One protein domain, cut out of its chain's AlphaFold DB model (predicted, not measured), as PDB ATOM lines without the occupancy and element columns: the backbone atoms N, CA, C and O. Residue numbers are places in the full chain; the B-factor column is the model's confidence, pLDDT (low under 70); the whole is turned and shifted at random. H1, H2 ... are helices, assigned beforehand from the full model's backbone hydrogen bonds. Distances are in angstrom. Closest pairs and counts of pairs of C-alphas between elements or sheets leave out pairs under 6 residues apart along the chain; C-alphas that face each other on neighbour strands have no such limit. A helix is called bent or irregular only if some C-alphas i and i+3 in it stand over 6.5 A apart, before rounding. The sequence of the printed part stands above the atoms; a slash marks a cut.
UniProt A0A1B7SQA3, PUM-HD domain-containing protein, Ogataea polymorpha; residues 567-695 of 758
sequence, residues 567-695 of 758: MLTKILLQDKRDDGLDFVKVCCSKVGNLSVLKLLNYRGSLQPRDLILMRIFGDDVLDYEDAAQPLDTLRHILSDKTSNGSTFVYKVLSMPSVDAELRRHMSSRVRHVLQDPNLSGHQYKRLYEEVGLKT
ATOM      1  N   MET A 567     -21.999 -83.031  23.362       94.75
ATOM      2  CA  MET A 567     -21.717 -81.727  23.970       94.75
ATOM      3  C   MET A 567     -20.236 -81.354  23.836       94.75
ATOM      4  O   MET A 567     -19.925 -80.254  23.381       94.75
ATOM      5  N   LEU A 568     -19.318 -82.274  24.153       96.19
ATOM      6  CA  LEU A 568     -17.884 -82.000  24.048       96.19
ATOM      7  C   LEU A 568     -17.416 -81.867  22.591       96.19
ATOM      8  O   LEU A 568     -16.624 -80.973  22.300       96.19
ATOM      9  N   THR A 569     -17.944 -82.676  21.662       97.38
ATOM     10  CA  THR A 569     -17.711 -82.480  20.220       97.38
ATOM     11  C   THR A 569     -18.183 -81.096  19.765       97.38
ATOM     12  O   THR A 569     -17.440 -80.405  19.076       97.38
ATOM     13  N   LYS A 570     -19.370 -80.639  20.183       94.38
ATOM     14  CA  LYS A 570     -19.871 -79.304  19.817       94.38
ATOM     15  C   LYS A 570     -19.011 -78.161  20.369       94.38
ATOM     16  O   LYS A 570     -18.923 -77.138  19.705       94.38
ATOM     17  N   ILE A 571     -18.347 -78.326  21.519       93.56
ATOM     18  CA  ILE A 571     -17.375 -77.343  22.042       93.56
ATOM     19  C   ILE A 571     -16.042 -77.408  21.280       93.56
ATOM     20  O   ILE A 571     -15.489 -76.372  20.924       93.56
ATOM     21  N   LEU A 572     -15.537 -78.612  20.989       94.75
ATOM     22  CA  LEU A 572     -14.297 -78.848  20.233       94.75
ATOM     23  C   LEU A 572     -14.332 -78.271  18.803       94.75
ATOM     24  O   LEU A 572     -13.283 -77.953  18.245       94.75
ATOM     25  N   LEU A 573     -15.521 -78.146  18.215       93.44
ATOM     26  CA  LEU A 573     -15.733 -77.655  16.850       93.44
ATOM     27  C   LEU A 573     -16.094 -76.155  16.778       93.44
ATOM     28  O   LEU A 573     -16.534 -75.685  15.734       93.44
ATOM     29  N   GLN A 574     -15.916 -75.390  17.863       87.88
ATOM     30  CA  GLN A 574     -16.157 -73.940  17.875       87.88
ATOM     31  C   GLN A 574     -15.016 -73.166  17.196       87.88
ATOM     32  O   GLN A 574     -13.900 -73.099  17.708       87.88
ATOM     33  N   ASP A 575     -15.314 -72.500  16.078       64.75
ATOM     34  CA  ASP A 575     -14.326 -71.821  15.221       64.75
ATOM     35  C   ASP A 575     -13.849 -70.432  15.714       64.75
ATOM     36  O   ASP A 575     -13.308 -69.645  14.937       64.75
ATOM     37  N   LYS A 576     -14.047 -70.087  16.996       61.00
ATOM     38  CA  LYS A 576     -13.693 -68.767  17.555       61.00
ATOM     39  C   LYS A 576     -12.941 -68.875  18.883       61.00
ATOM     40  O   LYS A 576     -13.557 -69.086  19.927       61.00
ATOM     41  N   ARG A 577     -11.621 -68.658  18.849       64.75
ATOM     42  CA  ARG A 577     -10.776 -68.411  20.032       64.75
ATOM     43  C   ARG A 577      -9.644 -67.432  19.722       64.75
ATOM     44  O   ARG A 577      -8.846 -67.671  18.820       64.75
ATOM     45  N   ASP A 578      -9.526 -66.385  20.535       61.38
ATOM     46  CA  ASP A 578      -8.479 -65.360  20.398       61.38
ATOM     47  C   ASP A 578      -7.123 -65.781  21.000       61.38
ATOM     48  O   ASP A 578      -6.098 -65.159  20.723       61.38
ATOM     49  N   ASP A 579      -7.081 -66.861  21.794       65.31
ATOM     50  CA  ASP A 579      -5.833 -67.429  22.331       65.31
ATOM     51  C   ASP A 579      -5.025 -68.224  21.289       65.31
ATOM     52  O   ASP A 579      -3.904 -68.662  21.555       65.31
ATOM     53  N   GLY A 580      -5.590 -68.410  20.092       66.31
ATOM     54  CA  GLY A 580      -4.960 -69.134  19.001       66.31
ATOM     55  C   GLY A 580      -4.826 -70.639  19.242       66.31
ATOM     56  O   GLY A 580      -4.055 -71.272  18.518       66.31
ATOM     57  N   LEU A 581      -5.537 -71.233  20.208       76.12
ATOM     58  CA  LEU A 581      -5.730 -72.681  20.259       76.12
ATOM     59  C   LEU A 581      -6.944 -73.047  19.397       76.12
ATOM     60  O   LEU A 581      -8.027 -72.502  19.570       76.12
ATOM     61  N   ASP A 582      -6.757 -73.969  18.456       87.69
ATOM     62  CA  ASP A 582      -7.768 -74.342  17.466       87.69
ATOM     63  C   ASP A 582      -7.871 -75.868  17.310       87.69
ATOM     64  O   ASP A 582      -7.026 -76.633  17.791       87.69
ATOM     65  N   PHE A 583      -8.923 -76.318  16.622       92.75
ATOM     66  CA  PHE A 583      -9.188 -77.731  16.345       92.75
ATOM     67  C   PHE A 583      -7.995 -78.456  15.685       92.75
ATOM     68  O   PHE A 583      -7.691 -79.601  16.031       92.75
ATOM     69  N   VAL A 584      -7.273 -77.783  14.780       93.31
ATOM     70  CA  VAL A 584      -6.096 -78.337  14.092       93.31
ATOM     71  C   VAL A 584      -4.962 -78.582  15.087       93.31
ATOM     72  O   VAL A 584      -4.406 -79.679  15.133       93.31
ATOM     73  N   LYS A 585      -4.646 -77.606  15.941       92.25
ATOM     74  CA  LYS A 585      -3.613 -77.715  16.985       92.25
ATOM     75  C   LYS A 585      -3.954 -78.773  18.029       92.25
ATOM     76  O   LYS A 585      -3.042 -79.437  18.521       92.25
ATOM     77  N   VAL A 586      -5.235 -78.996  18.328       94.12
ATOM     78  CA  VAL A 586      -5.665 -80.127  19.166       94.12
ATOM     79  C   VAL A 586      -5.396 -81.464  18.459       94.12
ATOM     80  O   VAL A 586      -4.798 -82.349  19.070       94.12
ATOM     81  N   CYS A 587      -5.722 -81.602  17.168       95.62
ATOM     82  CA  CYS A 587      -5.420 -82.803  16.367       95.62
ATOM     83  C   CYS A 587      -3.905 -83.074  16.206       95.62
ATOM     84  O   CYS A 587      -3.463 -84.228  16.176       95.62
ATOM     85  N   CYS A 588      -3.090 -82.020  16.163       94.81
ATOM     86  CA  CYS A 588      -1.627 -82.095  16.087       94.81
ATOM     87  C   CYS A 588      -0.938 -82.149  17.469       94.81
ATOM     88  O   CYS A 588       0.279 -82.327  17.560       94.81
ATOM     89  N   SER A 589      -1.686 -82.046  18.572       93.31
ATOM     90  CA  SER A 589      -1.150 -82.190  19.929       93.31
ATOM     91  C   SER A 589      -0.991 -83.661  20.309       93.31
ATOM     92  O   SER A 589      -1.927 -84.451  20.191       93.31
ATOM     93  N   LYS A 590       0.177 -84.017  20.865       91.81
ATOM     94  CA  LYS A 590       0.470 -85.355  21.417       91.81
ATOM     95  C   LYS A 590      -0.522 -85.787  22.512       91.81
ATOM     96  O   LYS A 590      -0.695 -86.985  22.724       91.81
ATOM     97  N   VAL A 591      -1.133 -84.827  23.211       93.00
ATOM     98  CA  VAL A 591      -2.133 -85.063  24.266       93.00
ATOM     99  C   VAL A 591      -3.543 -84.844  23.723       93.00
ATOM    100  O   VAL A 591      -4.385 -85.735  23.817       93.00
ATOM    101  N   GLY A 592      -3.793 -83.689  23.099       93.75
ATOM    102  CA  GLY A 592      -5.136 -83.285  22.682       93.75
ATOM    103  C   GLY A 592      -5.784 -84.244  21.686       93.75
ATOM    104  O   GLY A 592      -6.976 -84.540  21.801       93.75
ATOM    105  N   ASN A 593      -4.997 -84.834  20.783       95.81
ATOM    106  CA  ASN A 593      -5.531 -85.746  19.777       95.81
ATOM    107  C   ASN A 593      -6.042 -87.074  20.352       95.81
ATOM    108  O   ASN A 593      -6.851 -87.734  19.708       95.81
ATOM    109  N   LEU A 594      -5.669 -87.427  21.587       95.88
ATOM    110  CA  LEU A 594      -6.231 -88.579  22.295       95.88
ATOM    111  C   LEU A 594      -7.704 -88.343  22.665       95.88
ATOM    112  O   LEU A 594      -8.513 -89.262  22.549       95.88
ATOM    113  N   SER A 595      -8.070 -87.106  23.021       96.62
ATOM    114  CA  SER A 595      -9.464 -86.719  23.288       96.62
ATOM    115  C   SER A 595     -10.299 -86.739  22.004       96.62
ATOM    116  O   SER A 595     -11.397 -87.292  21.992       96.62
ATOM    117  N   VAL A 596      -9.748 -86.233  20.894       97.38
ATOM    118  CA  VAL A 596     -10.410 -86.277  19.573       97.38
ATOM    119  C   VAL A 596     -10.599 -87.722  19.101       97.38
ATOM    120  O   VAL A 596     -11.688 -88.095  18.674       97.38
ATOM    121  N   LEU A 597      -9.575 -88.572  19.244       97.19
ATOM    122  CA  LEU A 597      -9.658 -90.002  18.921       97.19
ATOM    123  C   LEU A 597     -10.650 -90.758  19.818       97.19
ATOM    124  O   LEU A 597     -11.265 -91.710  19.341       97.19
ATOM    125  N   LYS A 598     -10.830 -90.350  21.082       96.31
ATOM    126  CA  LYS A 598     -11.839 -90.917  21.990       96.31
ATOM    127  C   LYS A 598     -13.259 -90.561  21.541       96.31
ATOM    128  O   LYS A 598     -14.076 -91.467  21.419       96.31
ATOM    129  N   LEU A 599     -13.522 -89.293  21.205       97.25
ATOM    130  CA  LEU A 599     -14.807 -88.850  20.638       97.25
ATOM    131  C   LEU A 599     -15.129 -89.574  19.320       97.25
ATOM    132  O   LEU A 599     -16.203 -90.153  19.179       97.25
ATOM    133  N   LEU A 600     -14.164 -89.632  18.398       97.19
ATOM    134  CA  LEU A 600     -14.266 -90.350  17.121       97.19
ATOM    135  C   LEU A 600     -14.520 -91.863  17.277       97.19
ATOM    136  O   LEU A 600     -15.163 -92.475  16.423       97.19
ATOM    137  N   ASN A 601     -14.012 -92.484  18.348       95.38
ATOM    138  CA  ASN A 601     -14.221 -93.906  18.636       95.38
ATOM    139  C   ASN A 601     -15.394 -94.193  19.583       95.38
ATOM    140  O   ASN A 601     -15.607 -95.358  19.929       95.38
ATOM    141  N   TYR A 602     -16.201 -93.194  19.948       94.88
ATOM    142  CA  TYR A 602     -17.458 -93.447  20.643       94.88
ATOM    143  C   TYR A 602     -18.352 -94.397  19.824       94.88
ATOM    144  O   TYR A 602     -18.281 -94.454  18.592       94.88
ATOM    145  N   ARG A 603     -19.144 -95.222  20.518       92.00
ATOM    146  CA  ARG A 603     -20.006 -96.252  19.905       92.00
ATOM    147  C   ARG A 603     -21.493 -96.080  20.209       92.00
ATOM    148  O   ARG A 603     -22.300 -96.672  19.507       92.00
ATOM    149  N   GLY A 604     -21.859 -95.274  21.211       90.38
ATOM    150  CA  GLY A 604     -23.264 -95.044  21.581       90.38
ATOM    151  C   GLY A 604     -24.012 -94.075  20.656       90.38
ATOM    152  O   GLY A 604     -25.235 -94.029  20.680       90.38
ATOM    153  N   SER A 605     -23.298 -93.302  19.836       93.12
ATOM    154  CA  SER A 605     -23.855 -92.499  18.742       93.12
ATOM    155  C   SER A 605     -22.766 -92.235  17.705       93.12
ATOM    156  O   SER A 605     -21.597 -92.081  18.067       93.12
ATOM    157  N   LEU A 606     -23.149 -92.168  16.428       94.06
ATOM    158  CA  LEU A 606     -22.251 -91.800  15.331       94.06
ATOM    159  C   LEU A 606     -22.122 -90.278  15.176       94.06
ATOM    160  O   LEU A 606     -21.075 -89.801  14.756       94.06
ATOM    161  N   GLN A 607     -23.099 -89.491  15.637       95.88
ATOM    162  CA  GLN A 607     -23.104 -88.030  15.479       95.88
ATOM    163  C   GLN A 607     -21.823 -87.321  15.996       95.88
ATOM    164  O   GLN A 607     -21.340 -86.417  15.313       95.88
ATOM    165  N   PRO A 608     -21.199 -87.719  17.132       96.81
ATOM    166  CA  PRO A 608     -19.920 -87.147  17.566       96.81
ATOM    167  C   PRO A 608     -18.731 -87.521  16.666       96.81
ATOM    168  O   PRO A 608     -17.791 -86.736  16.576       96.81
ATOM    169  N   ARG A 609     -18.763 -88.692  16.007       96.06
ATOM    170  CA  ARG A 609     -17.790 -89.101  14.975       96.06
ATOM    171  C   ARG A 609     -17.994 -88.252  13.723       96.06
ATOM    172  O   ARG A 609     -17.040 -87.673  13.218       96.06
ATOM    173  N   ASP A 610     -19.236 -88.172  13.265       95.81
ATOM    174  CA  ASP A 610     -19.629 -87.616  11.972       95.81
ATOM    175  C   ASP A 610     -19.287 -86.131  11.862       95.81
ATOM    176  O   ASP A 610     -18.571 -85.742  10.944       95.81
ATOM    177  N   LEU A 611     -19.641 -85.332  12.873       96.31
ATOM    178  CA  LEU A 611     -19.281 -83.910  12.938       96.31
ATOM    179  C   LEU A 611     -17.755 -83.671  12.916       96.31
ATOM    180  O   LEU A 611     -17.287 -82.693  12.336       96.31
ATOM    181  N   ILE A 612     -16.961 -84.562  13.528       96.94
ATOM    182  CA  ILE A 612     -15.492 -84.455  13.516       96.94
ATOM    183  C   ILE A 612     -14.927 -84.886  12.153       96.94
ATOM    184  O   ILE A 612     -13.983 -84.263  11.664       96.94
ATOM    185  N   LEU A 613     -15.497 -85.915  11.517       95.81
ATOM    186  CA  LEU A 613     -15.105 -86.330  10.168       95.81
ATOM    187  C   LEU A 613     -15.411 -85.234   9.141       95.81
ATOM    188  O   LEU A 613     -14.515 -84.893   8.375       95.81
ATOM    189  N   MET A 614     -16.598 -84.625   9.190       93.81
ATOM    190  CA  MET A 614     -16.969 -83.469   8.366       93.81
ATOM    191  C   MET A 614     -15.965 -82.318   8.537       93.81
ATOM    192  O   MET A 614     -15.329 -81.895   7.571       93.81
ATOM    193  N   ARG A 615     -15.686 -81.895   9.783       93.94
ATOM    194  CA  ARG A 615     -14.733 -80.801  10.051       93.94
ATOM    195  C   ARG A 615     -13.332 -81.073   9.491       93.94
ATOM    196  O   ARG A 615     -12.678 -80.126   9.052       93.94
ATOM    197  N   ILE A 616     -12.853 -82.324   9.518       94.94
ATOM    198  CA  ILE A 616     -11.534 -82.708   8.980       94.94
ATOM    199  C   ILE A 616     -11.561 -82.809   7.448       94.94
ATOM    200  O   ILE A 616     -10.692 -82.232   6.797       94.94
ATOM    201  N   PHE A 617     -12.503 -83.567   6.885       93.25
ATOM    202  CA  PHE A 617     -12.468 -84.064   5.504       93.25
ATOM    203  C   PHE A 617     -13.439 -83.353   4.540       93.25
ATOM    204  O   PHE A 617     -13.496 -83.748   3.377       93.25
ATOM    205  N   GLY A 618     -14.162 -82.322   4.981       89.62
ATOM    206  CA  GLY A 618     -15.223 -81.651   4.218       89.62
ATOM    207  C   GLY A 618     -16.605 -82.197   4.583       89.62
ATOM    208  O   GLY A 618     -16.741 -83.385   4.876       89.62
ATOM    209  N   ASP A 619     -17.618 -81.332   4.597       86.75
ATOM    210  CA  ASP A 619     -18.969 -81.667   5.076       86.75
ATOM    211  C   ASP A 619     -19.635 -82.778   4.245       86.75
ATOM    212  O   ASP A 619     -20.307 -83.653   4.786       86.75
ATOM    213  N   ASP A 620     -19.327 -82.805   2.951       87.44
ATOM    214  CA  ASP A 620     -19.739 -83.769   1.926       87.44
ATOM    215  C   ASP A 620     -19.048 -85.151   2.027       87.44
ATOM    216  O   ASP A 620     -19.316 -86.052   1.231       87.44
ATOM    217  N   VAL A 621     -18.147 -85.372   2.998       89.00
ATOM    218  CA  VAL A 621     -17.433 -86.662   3.147       89.00
ATOM    219  C   VAL A 621     -18.364 -87.843   3.463       89.00
ATOM    220  O   VAL A 621     -18.000 -88.992   3.207       89.00
ATOM    221  N   LEU A 622     -19.545 -87.574   4.026       89.62
ATOM    222  CA  LEU A 622     -20.533 -88.588   4.411       89.62
ATOM    223  C   LEU A 622     -21.536 -88.912   3.293       89.62
ATOM    224  O   LEU A 622     -22.182 -89.957   3.360       89.62
ATOM    225  N   ASP A 623     -21.622 -88.063   2.266       86.38
ATOM    226  CA  ASP A 623     -22.510 -88.235   1.107       86.38
ATOM    227  C   ASP A 623     -21.884 -89.118   0.010       86.38
ATOM    228  O   ASP A 623     -22.548 -89.492  -0.954       86.38
ATOM    229  N   TYR A 624     -20.612 -89.505   0.185       79.06
ATOM    230  CA  TYR A 624     -19.809 -90.300  -0.756       79.06
ATOM    231  C   TYR A 624     -19.564 -89.618  -2.115       79.06
ATOM    232  O   TYR A 624     -19.308 -90.284  -3.117       79.06
ATOM    233  N   GLU A 625     -19.580 -88.283  -2.150       74.25
ATOM    234  CA  GLU A 625     -19.231 -87.505  -3.343       74.25
ATOM    235  C   GLU A 625     -17.724 -87.162  -3.412       74.25
ATOM    236  O   GLU A 625     -16.985 -87.189  -2.413       74.25
ATOM    237  N   ASP A 626     -17.246 -86.853  -4.623       69.38
ATOM    238  CA  ASP A 626     -15.899 -86.316  -4.850       69.38
ATOM    239  C   ASP A 626     -15.808 -84.879  -4.313       69.38
ATOM    240  O   ASP A 626     -16.686 -84.056  -4.557       69.38
ATOM    241  N   ALA A 627     -14.729 -84.577  -3.586       65.25
ATOM    242  CA  ALA A 627     -14.668 -83.420  -2.691       65.25
ATOM    243  C   ALA A 627     -14.959 -82.061  -3.346       65.25
ATOM    244  O   ALA A 627     -14.182 -81.571  -4.178       65.25
ATOM    245  N   ALA A 628     -16.000 -81.394  -2.847       62.12
ATOM    246  CA  ALA A 628     -16.170 -79.961  -3.026       62.12
ATOM    247  C   ALA A 628     -15.026 -79.177  -2.339       62.12
ATOM    248  O   ALA A 628     -14.371 -79.641  -1.403       62.12
ATOM    249  N   GLN A 629     -14.741 -77.973  -2.837       65.69
ATOM    250  CA  GLN A 629     -13.649 -77.124  -2.337       65.69
ATOM    251  C   GLN A 629     -13.991 -76.499  -0.964       65.69
ATOM    252  O   GLN A 629     -15.134 -76.064  -0.812       65.69
ATOM    253  N   PRO A 630     -13.029 -76.274  -0.035       67.19
ATOM    254  CA  PRO A 630     -11.637 -76.742   0.020       67.19
ATOM    255  C   PRO A 630     -11.316 -77.602   1.271       67.19
ATOM    256  O   PRO A 630     -11.832 -77.387   2.365       67.19
ATOM    257  N   LEU A 631     -10.358 -78.531   1.156       82.81
ATOM    258  CA  LEU A 631      -9.929 -79.434   2.247       82.81
ATOM    259  C   LEU A 631      -8.955 -78.783   3.260       82.81
ATOM    260  O   LEU A 631      -7.963 -79.393   3.673       82.81
ATOM    261  N   ASP A 632      -9.206 -77.534   3.656       87.12
ATOM    262  CA  ASP A 632      -8.239 -76.721   4.406       87.12
ATOM    263  C   ASP A 632      -7.910 -77.286   5.794       87.12
ATOM    264  O   ASP A 632      -6.748 -77.258   6.201       87.12
ATOM    265  N   THR A 633      -8.871 -77.859   6.525       91.62
ATOM    266  CA  THR A 633      -8.597 -78.471   7.839       91.62
ATOM    267  C   THR A 633      -7.613 -79.632   7.719       91.62
ATOM    268  O   THR A 633      -6.610 -79.676   8.433       91.62
ATOM    269  N   LEU A 634      -7.859 -80.552   6.778       94.38
ATOM    270  CA  LEU A 634      -6.977 -81.680   6.498       94.38
ATOM    271  C   LEU A 634      -5.593 -81.208   6.042       94.38
ATOM    272  O   LEU A 634      -4.582 -81.743   6.498       94.38
ATOM    273  N   ARG A 635      -5.532 -80.176   5.191       92.88
ATOM    274  CA  ARG A 635      -4.272 -79.582   4.734       92.88
ATOM    275  C   ARG A 635      -3.484 -78.961   5.883       92.88
ATOM    276  O   ARG A 635      -2.283 -79.206   5.967       92.88
ATOM    277  N   HIS A 636      -4.123 -78.239   6.799       92.50
ATOM    278  CA  HIS A 636      -3.455 -77.676   7.974       92.50
ATOM    279  C   HIS A 636      -3.011 -78.752   8.983       92.50
ATOM    280  O   HIS A 636      -1.906 -78.646   9.512       92.50
ATOM    281  N   ILE A 637      -3.791 -79.824   9.190       94.62
ATOM    282  CA  ILE A 637      -3.388 -80.975  10.025       94.62
ATOM    283  C   ILE A 637      -2.186 -81.713   9.409       94.62
ATOM    284  O   ILE A 637      -1.243 -82.066  10.115       94.62
ATOM    285  N   LEU A 638      -2.184 -81.936   8.091       93.56
ATOM    286  CA  LEU A 638      -1.069 -82.592   7.401       93.56
ATOM    287  C   LEU A 638       0.162 -81.682   7.248       93.56
ATOM    288  O   LEU A 638       1.268 -82.204   7.177       93.56
ATOM    289  N   SER A 639      -0.005 -80.356   7.279       91.12
ATOM    290  CA  SER A 639       1.091 -79.369   7.293       91.12
ATOM    291  C   SER A 639       1.810 -79.246   8.646       91.12
ATOM    292  O   SER A 639       2.697 -78.401   8.797       91.12
ATOM    293  N   ASP A 640       1.445 -80.064   9.638       89.25
ATOM    294  CA  ASP A 640       2.140 -80.128  10.920       89.25
ATOM    295  C   ASP A 640       3.638 -80.434  10.736       89.25
ATOM    296  O   ASP A 640       4.048 -81.372  10.047       89.25
ATOM    297  N   LYS A 641       4.475 -79.629  11.397       83.25
ATOM    298  CA  LYS A 641       5.933 -79.817  11.438       83.25
ATOM    299  C   LYS A 641       6.339 -80.977  12.348       83.25
ATOM    300  O   LYS A 641       7.490 -81.408  12.299       83.25
ATOM    301  N   THR A 642       5.429 -81.456  13.193       82.44
ATOM    302  CA  THR A 642       5.588 -82.705  13.933       82.44
ATOM    303  C   THR A 642       4.929 -83.863  13.178       82.44
ATOM    304  O   THR A 642       4.043 -83.683  12.347       82.44
ATOM    305  N   SER A 643       5.319 -85.097  13.497       88.81
ATOM    306  CA  SER A 643       4.651 -86.286  12.960       88.81
ATOM    307  C   SER A 643       3.290 -86.573  13.615       88.81
ATOM    308  O   SER A 643       2.665 -87.578  13.273       88.81
ATOM    309  N   ASN A 644       2.805 -85.735  14.543       93.12
ATOM    310  CA  ASN A 644       1.537 -85.956  15.239       93.12
ATOM    311  C   ASN A 644       0.343 -85.826  14.291       93.12
ATOM    312  O   ASN A 644      -0.464 -86.749  14.259       93.12
ATOM    313  N   GLY A 645       0.238 -84.743  13.507       94.44
ATOM    314  CA  GLY A 645      -0.893 -84.530  12.592       94.44
ATOM    315  C   GLY A 645      -1.041 -85.644  11.549       94.44
ATOM    316  O   GLY A 645      -2.115 -86.225  11.384       94.44
ATOM    317  N   SER A 646       0.068 -86.052  10.927       93.88
ATOM    318  CA  SER A 646       0.102 -87.189   9.990       93.88
ATOM    319  C   SER A 646      -0.184 -88.541  10.668       93.88
ATOM    320  O   SER A 646      -0.921 -89.362  10.119       93.88
ATOM    321  N   THR A 647       0.312 -88.767  11.891       94.81
ATOM    322  CA  THR A 647      -0.019 -89.970  12.683       94.81
ATOM    323  C   THR A 647      -1.484 -89.986  13.131       94.81
ATOM    324  O   THR A 647      -2.084 -91.057  13.211       94.81
ATOM    325  N   PHE A 648      -2.077 -88.826  13.420       96.88
ATOM    326  CA  PHE A 648      -3.487 -88.681  13.769       96.88
ATOM    327  C   PHE A 648      -4.376 -89.042  12.578       96.88
ATOM    328  O   PHE A 648      -5.180 -89.960  12.709       96.88
ATOM    329  N   VAL A 649      -4.169 -88.434  11.403       96.88
ATOM    330  CA  VAL A 649      -4.937 -88.767  10.185       96.88
ATOM    331  C   VAL A 649      -4.834 -90.259   9.852       96.88
ATOM    332  O   VAL A 649      -5.851 -90.887   9.567       96.88
ATOM    333  N   TYR A 650      -3.646 -90.863   9.984       95.62
ATOM    334  CA  TYR A 650      -3.472 -92.309   9.798       95.62
ATOM    335  C   TYR A 650      -4.331 -93.121  10.781       95.62
ATOM    336  O   TYR A 650      -5.084 -93.996  10.361       95.62
ATOM    337  N   LYS A 651      -4.297 -92.796  12.084       96.00
ATOM    338  CA  LYS A 651      -5.151 -93.455  13.090       96.00
ATOM    339  C   LYS A 651      -6.644 -93.318  12.774       96.00
ATOM    340  O   LYS A 651      -7.377 -94.262  13.043       96.00
ATOM    341  N   VAL A 652      -7.080 -92.179  12.227       97.12
ATOM    342  CA  VAL A 652      -8.486 -91.933  11.858       97.12
ATOM    343  C   VAL A 652      -8.909 -92.788  10.656       97.12
ATOM    344  O   VAL A 652      -9.967 -93.410  10.708       97.12
ATOM    345  N   LEU A 653      -8.066 -92.928   9.624       95.19
ATOM    346  CA  LEU A 653      -8.298 -93.875   8.518       95.19
ATOM    347  C   LEU A 653      -8.367 -95.333   9.019       95.19
ATOM    348  O   LEU A 653      -9.248 -96.102   8.624       95.19
ATOM    349  N   SER A 654      -7.487 -95.713   9.950       93.44
ATOM    350  CA  SER A 654      -7.445 -97.058  10.544       93.44
ATOM    351  C   SER A 654      -8.561 -97.356  11.569       93.44
ATOM    352  O   SER A 654      -8.545 -98.423  12.184       93.44
ATOM    353  N   MET A 655      -9.530 -96.459  11.797       93.44
ATOM    354  CA  MET A 655     -10.585 -96.671  12.801       93.44
ATOM    355  C   MET A 655     -11.559 -97.807  12.427       93.44
ATOM    356  O   MET A 655     -12.144 -97.769  11.344       93.44
ATOM    357  N   PRO A 656     -11.870 -98.753  13.341       88.81
ATOM    358  CA  PRO A 656     -12.849 -99.817  13.079       88.81
ATOM    359  C   PRO A 656     -14.305 -99.350  12.909       88.81
ATOM    360  O   PRO A 656     -15.144-100.140  12.497       88.81
ATOM    361  N   SER A 657     -14.628 -98.099  13.258       86.06
ATOM    362  CA  SER A 657     -15.940 -97.467  13.012       86.06
ATOM    363  C   SER A 657     -16.030 -96.744  11.667       86.06
ATOM    364  O   SER A 657     -17.026 -96.072  11.413       86.06
ATOM    365  N   VAL A 658     -15.004 -96.852  10.823       89.75
ATOM    366  CA  VAL A 658     -15.027 -96.401   9.430       89.75
ATOM    367  C   VAL A 658     -15.089 -97.656   8.560       89.75
ATOM    368  O   VAL A 658     -14.191 -98.504   8.613       89.75
ATOM    369  N   ASP A 659     -16.158 -97.803   7.784       91.25
ATOM    370  CA  ASP A 659     -16.349 -98.915   6.851       91.25
ATOM    371  C   ASP A 659     -15.425 -98.804   5.616       91.25
ATOM    372  O   ASP A 659     -14.544 -97.944   5.530       91.25
ATOM    373  N   ALA A 660     -15.555 -99.739   4.673       91.81
ATOM    374  CA  ALA A 660     -14.708 -99.793   3.481       91.81
ATOM    375  C   ALA A 660     -15.036 -98.713   2.430       91.81
ATOM    376  O   ALA A 660     -14.175 -98.399   1.607       91.81
ATOM    377  N   GLU A 661     -16.246 -98.154   2.456       91.81
ATOM    378  CA  GLU A 661     -16.713 -97.127   1.526       91.81
ATOM    379  C   GLU A 661     -16.210 -95.759   1.987       91.81
ATOM    380  O   GLU A 661     -15.459 -95.087   1.273       91.81
ATOM    381  N   LEU A 662     -16.507 -95.401   3.239       92.44
ATOM    382  CA  LEU A 662     -16.113 -94.137   3.854       92.44
ATOM    383  C   LEU A 662     -14.584 -94.011   3.948       92.44
ATOM    384  O   LEU A 662     -14.025 -92.966   3.611       92.44
ATOM    385  N   ARG A 663     -13.873 -95.105   4.276       93.81
ATOM    386  CA  ARG A 663     -12.397 -95.133   4.248       93.81
ATOM    387  C   ARG A 663     -11.844 -94.810   2.864       93.81
ATOM    388  O   ARG A 663     -10.837 -94.116   2.777       93.81
ATOM    389  N   ARG A 664     -12.476 -95.281   1.784       91.12
ATOM    390  CA  ARG A 664     -12.000 -95.010   0.417       91.12
ATOM    391  C   ARG A 664     -12.131 -93.530   0.066       91.12
ATOM    392  O   ARG A 664     -11.194 -92.967  -0.495       91.12
ATOM    393  N   HIS A 665     -13.238 -92.901   0.453       90.50
ATOM    394  CA  HIS A 665     -13.486 -91.476   0.230       90.50
ATOM    395  C   HIS A 665     -12.531 -90.609   1.061       90.50
ATOM    396  O   HIS A 665     -11.832 -89.762   0.502       90.50
ATOM    397  N   MET A 666     -12.372 -90.902   2.357       93.44
ATOM    398  CA  MET A 666     -11.365 -90.257   3.212       93.44
ATOM    399  C   MET A 666      -9.942 -90.418   2.643       93.44
ATOM    400  O   MET A 666      -9.206 -89.437   2.543       93.44
ATOM    401  N   SER A 667      -9.558 -91.621   2.196       93.12
ATOM    402  CA  SER A 667      -8.254 -91.871   1.564       93.12
ATOM    403  C   SER A 667      -8.079 -91.143   0.228       93.12
ATOM    404  O   SER A 667      -6.969 -90.698  -0.063       93.12
ATOM    405  N   SER A 668      -9.137 -90.962  -0.571       91.25
ATOM    406  CA  SER A 668      -9.100 -90.144  -1.796       91.25
ATOM    407  C   SER A 668      -8.801 -88.675  -1.468       91.25
ATOM    408  O   SER A 668      -7.883 -88.073  -2.028       91.25
ATOM    409  N   ARG A 669      -9.488 -88.128  -0.457       91.62
ATOM    410  CA  ARG A 669      -9.306 -86.750   0.030       91.62
ATOM    411  C   ARG A 669      -7.904 -86.526   0.618       91.62
ATOM    412  O   ARG A 669      -7.240 -85.547   0.283       91.62
ATOM    413  N   VAL A 670      -7.380 -87.483   1.392       93.25
ATOM    414  CA  VAL A 670      -5.980 -87.480   1.875       93.25
ATOM    415  C   VAL A 670      -4.981 -87.581   0.722       93.25
ATOM    416  O   VAL A 670      -3.986 -86.858   0.714       93.25
ATOM    417  N   ARG A 671      -5.240 -88.432  -0.276       91.25
ATOM    418  CA  ARG A 671      -4.393 -88.574  -1.468       91.25
ATOM    419  C   ARG A 671      -4.312 -87.285  -2.280       91.25
ATOM    420  O   ARG A 671      -3.226 -86.976  -2.757       91.25
ATOM    421  N   HIS A 672      -5.416 -86.552  -2.420       89.12
ATOM    422  CA  HIS A 672      -5.437 -85.251  -3.087       89.12
ATOM    423  C   HIS A 672      -4.556 -84.232  -2.348       89.12
ATOM    424  O   HIS A 672      -3.666 -83.633  -2.947       89.12
ATOM    425  N   VAL A 673      -4.715 -84.098  -1.025       90.62
ATOM    426  CA  VAL A 673      -3.892 -83.171  -0.225       90.62
ATOM    427  C   VAL A 673      -2.404 -83.561  -0.244       90.62
ATOM    428  O   VAL A 673      -1.544 -82.697  -0.393       90.62
ATOM    429  N   LEU A 674      -2.074 -84.856  -0.185       89.06
ATOM    430  CA  LEU A 674      -0.690 -85.362  -0.253       89.06
ATOM    431  C   LEU A 674      -0.029 -85.271  -1.646       89.06
ATOM    432  O   LEU A 674       1.117 -85.702  -1.798       89.06
ATOM    433  N   GLN A 675      -0.709 -84.715  -2.657       87.25
ATOM    434  CA  GLN A 675      -0.088 -84.320  -3.930       87.25
ATOM    435  C   GLN A 675       0.548 -82.919  -3.876       87.25
ATOM    436  O   GLN A 675       1.301 -82.570  -4.786       87.25
ATOM    437  N   ASP A 676       0.301 -82.131  -2.821       85.25
ATOM    438  CA  ASP A 676       0.983 -80.854  -2.591       85.25
ATOM    439  C   ASP A 676       2.503 -81.089  -2.419       85.25
ATOM    440  O   ASP A 676       2.911 -81.787  -1.485       85.25
ATOM    441  N   PRO A 677       3.381 -80.518  -3.272       79.81
ATOM    442  CA  PRO A 677       4.825 -80.757  -3.201       79.81
ATOM    443  C   PRO A 677       5.469 -80.265  -1.893       79.81
ATOM    444  O   PRO A 677       6.564 -80.719  -1.542       79.81
ATOM    445  N   ASN A 678       4.800 -79.375  -1.150       82.94
ATOM    446  CA  ASN A 678       5.239 -78.934   0.174       82.94
ATOM    447  C   ASN A 678       5.057 -80.035   1.241       82.94
ATOM    448  O   ASN A 678       5.791 -80.061   2.229       82.94
ATOM    449  N   LEU A 679       4.136 -80.984   1.030       81.19
ATOM    450  CA  LEU A 679       3.860 -82.108   1.929       81.19
ATOM    451  C   LEU A 679       4.677 -83.347   1.533       81.19
ATOM    452  O   LEU A 679       4.147 -84.383   1.132       81.19
ATOM    453  N   SER A 680       6.003 -83.240   1.662       76.12
ATOM    454  CA  SER A 680       6.940 -84.341   1.400       76.12
ATOM    455  C   SER A 680       7.894 -84.603   2.573       76.12
ATOM    456  O   SER A 680       8.375 -83.687   3.235       76.12
ATOM    457  N   GLY A 681       8.160 -85.881   2.868       79.75
ATOM    458  CA  GLY A 681       9.015 -86.290   3.990       79.75
ATOM    459  C   GLY A 681       8.688 -87.676   4.555       79.75
ATOM    460  O   GLY A 681       7.680 -88.286   4.207       79.75
ATOM    461  N   HIS A 682       9.542 -88.180   5.454       81.12
ATOM    462  CA  HIS A 682       9.383 -89.518   6.047       81.12
ATOM    463  C   HIS A 682       8.134 -89.645   6.941       81.12
ATOM    464  O   HIS A 682       7.580 -90.736   7.058       81.12
ATOM    465  N   GLN A 683       7.651 -88.546   7.539       82.25
ATOM    466  CA  GLN A 683       6.467 -88.566   8.412       82.25
ATOM    467  C   GLN A 683       5.194 -89.051   7.699       82.25
ATOM    468  O   GLN A 683       4.366 -89.721   8.308       82.25
ATOM    469  N   TYR A 684       5.087 -88.818   6.389       86.38
ATOM    470  CA  TYR A 684       3.949 -89.254   5.579       86.38
ATOM    471  C   TYR A 684       4.055 -90.703   5.085       86.38
ATOM    472  O   TYR A 684       3.130 -91.163   4.427       86.38
ATOM    473  N   LYS A 685       5.137 -91.449   5.385       85.88
ATOM    474  CA  LYS A 685       5.377 -92.802   4.836       85.88
ATOM    475  C   LYS A 685       4.152 -93.721   4.964       85.88
ATOM    476  O   LYS A 685       3.683 -94.233   3.955       85.88
ATOM    477  N   ARG A 686       3.607 -93.855   6.180       87.12
ATOM    478  CA  ARG A 686       2.428 -94.699   6.453       87.12
ATOM    479  C   ARG A 686       1.164 -94.205   5.747       87.12
ATOM    480  O   ARG A 686       0.355 -95.018   5.329       87.12
ATOM    481  N   LEU A 687       0.999 -92.888   5.590       90.38
ATOM    482  CA  LEU A 687      -0.128 -92.323   4.845       90.38
ATOM    483  C   LEU A 687      -0.003 -92.587   3.343       90.38
ATOM    484  O   LEU A 687      -0.986 -92.977   2.731       90.38
ATOM    485  N   TYR A 688       1.185 -92.422   2.751       89.81
ATOM    486  CA  TYR A 688       1.416 -92.772   1.346       89.81
ATOM    487  C   TYR A 688       1.128 -94.259   1.087       89.81
ATOM    488  O   TYR A 688       0.498 -94.583   0.084       89.81
ATOM    489  N   GLU A 689       1.547 -95.138   2.002       87.56
ATOM    490  CA  GLU A 689       1.259 -96.577   1.964       87.56
ATOM    491  C   GLU A 689      -0.261 -96.849   2.043       87.56
ATOM    492  O   GLU A 689      -0.789 -97.534   1.169       87.56
ATOM    493  N   GLU A 690      -0.977 -96.236   2.995       88.44
ATOM    494  CA  GLU A 690      -2.438 -96.362   3.176       88.44
ATOM    495  C   GLU A 690      -3.254 -95.846   1.970       88.44
ATOM    496  O   GLU A 690      -4.247 -96.460   1.582       88.44
ATOM    497  N   VAL A 691      -2.844 -94.735   1.337       88.81
ATOM    498  CA  VAL A 691      -3.573 -94.134   0.195       88.81
ATOM    499  C   VAL A 691      -3.061 -94.569  -1.188       88.81
ATOM    500  O   VAL A 691      -3.473 -94.021  -2.215       88.81
ATOM    501  N   GLY A 692      -2.159 -95.555  -1.243       83.19
ATOM    502  CA  GLY A 692      -1.650 -96.135  -2.492       83.19
ATOM    503  C   GLY A 692      -0.724 -95.221  -3.310       83.19
ATOM    504  O   GLY A 692      -0.599 -95.393  -4.526       83.19
ATOM    505  N   LEU A 693      -0.073 -94.241  -2.677       82.06
ATOM    506  CA  LEU A 693       0.933 -93.382  -3.305       82.06
ATOM    507  C   LEU A 693       2.337 -93.993  -3.184       82.06
ATOM    508  O   LEU A 693       2.772 -94.432  -2.122       82.06
ATOM    509  N   LYS A 694       3.106 -93.970  -4.280       71.00
ATOM    510  CA  LYS A 694       4.494 -94.456  -4.274       71.00
ATOM    511  C   LYS A 694       5.395 -93.487  -3.505       71.00
ATOM    512  O   LYS A 694       5.684 -92.393  -3.997       71.00
ATOM    513  N   THR A 695       5.900 -93.915  -2.346       60.25
ATOM    514  CA  THR A 695       6.920 -93.189  -1.569       60.25
ATOM    515  C   THR A 695       8.108 -92.816  -2.451       60.25
ATOM    516  O   THR A 695       8.882 -93.683  -2.865       60.25
TER     517      THR A 695
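Overview. This is residues 567 to 695 of the 758 residues of the protein "PUM-HD domain-containing protein" of Ogataea polymorpha (UniProt A0A1B7SQA3). Three helices, H3, H7 and H9, run the same way in a row with H7 in the middle, and the other six lie over one side of that row. Of these, H2 and H6 point end-on at the row and meet H7 near its beginning, Cys 587 and Ile 637 coming closest to Gly 645, H4 packs on H3, H8 folds back from H7 as the second arm of a hairpin, H5 packs on H4 and H8, and H1 sits at one end by H4; the loop of residues 576 to 581 sticks out. The printed part has 129 residues with nine named helices, H1 to H9 in chain order, and no named strand: it is all helix. It is compact, with a radius of gyration of the C-alphas of 13.9 A and spans of 40 by 33 by 26 A.

Along the chain. H1, residues 567 to 572, begins with C-alpha 567 at (-21.717, -81.727, 23.970). H2 is residues 583 to 587, and H3, residues 592 to 600, is 12.8 A long. H4, residues 607 to 617, spans 15.1 A. H5 is residues 619 to 622 and H6 residues 632 to 638. H7, residues 643 to 653, is 15.7 A long and begins with C-alpha 643 at (4.651, -86.286, 12.960). H8, residues 660 to 673, spans 20.2 A. H9, residues 682 to 690, is 14.0 A long and ends with C-alpha 690 at (-2.438, -96.362, 3.176). H5 and H9 are irregular: C-alphas 619 and 622 are 7.1 A apart, and C-alphas 683 and 686 are 7.6 A apart.

Arrangement. H7 is the hub, touching five helices. H7 and H9 touch at a shallow tilt of 8 degrees, the same way, with closest C-alphas Ser 643 and Gln 683 at 5.4 A. H3 and H7 only just touch, with 3 pairs of C-alphas within 8 A, the closest Asn 593 and Phe 648 at 7.0 A; their shallow tilt is 5 degrees, the same way. H6 touches H7 at a steep tilt of 66 degrees, C-alphas Ile 637 and Gly 645 being closest at 5.0 A. H2 touches H6, closest at C-alphas Val 584 and Ile 637, 5.6 A. H7 and H8 form a helical hairpin at 30 degrees. H4 touches H3, closest at C-alphas Leu 600 and Arg 609, 4.3 A. H5 touches H4, closest at C-alphas Met 614 and Val 621, 6.1 A. H1 only just touches H4, with 3 pairs of C-alphas within 8 A, the closest Thr 569 and Pro 608 at 5.8 A. H1 and H9 are apart. Every O i to N i+4 pair is within hydrogen-bond range in H1, H2, H3, H6 and H7, against 6 of 7 in H4, 9 of 10 in H8 and 3 of 5 in H9; H5 is too short for such a pair.

Size, cuts and confidence. The C-alphas farthest apart, of Met 567 and Lys 694, are 40.6 A apart. The printed part has no cut and no long link. Mean pLDDT of the printed part is 88.4; residues 575 to 580, 626 to 630 and 695 are under 70.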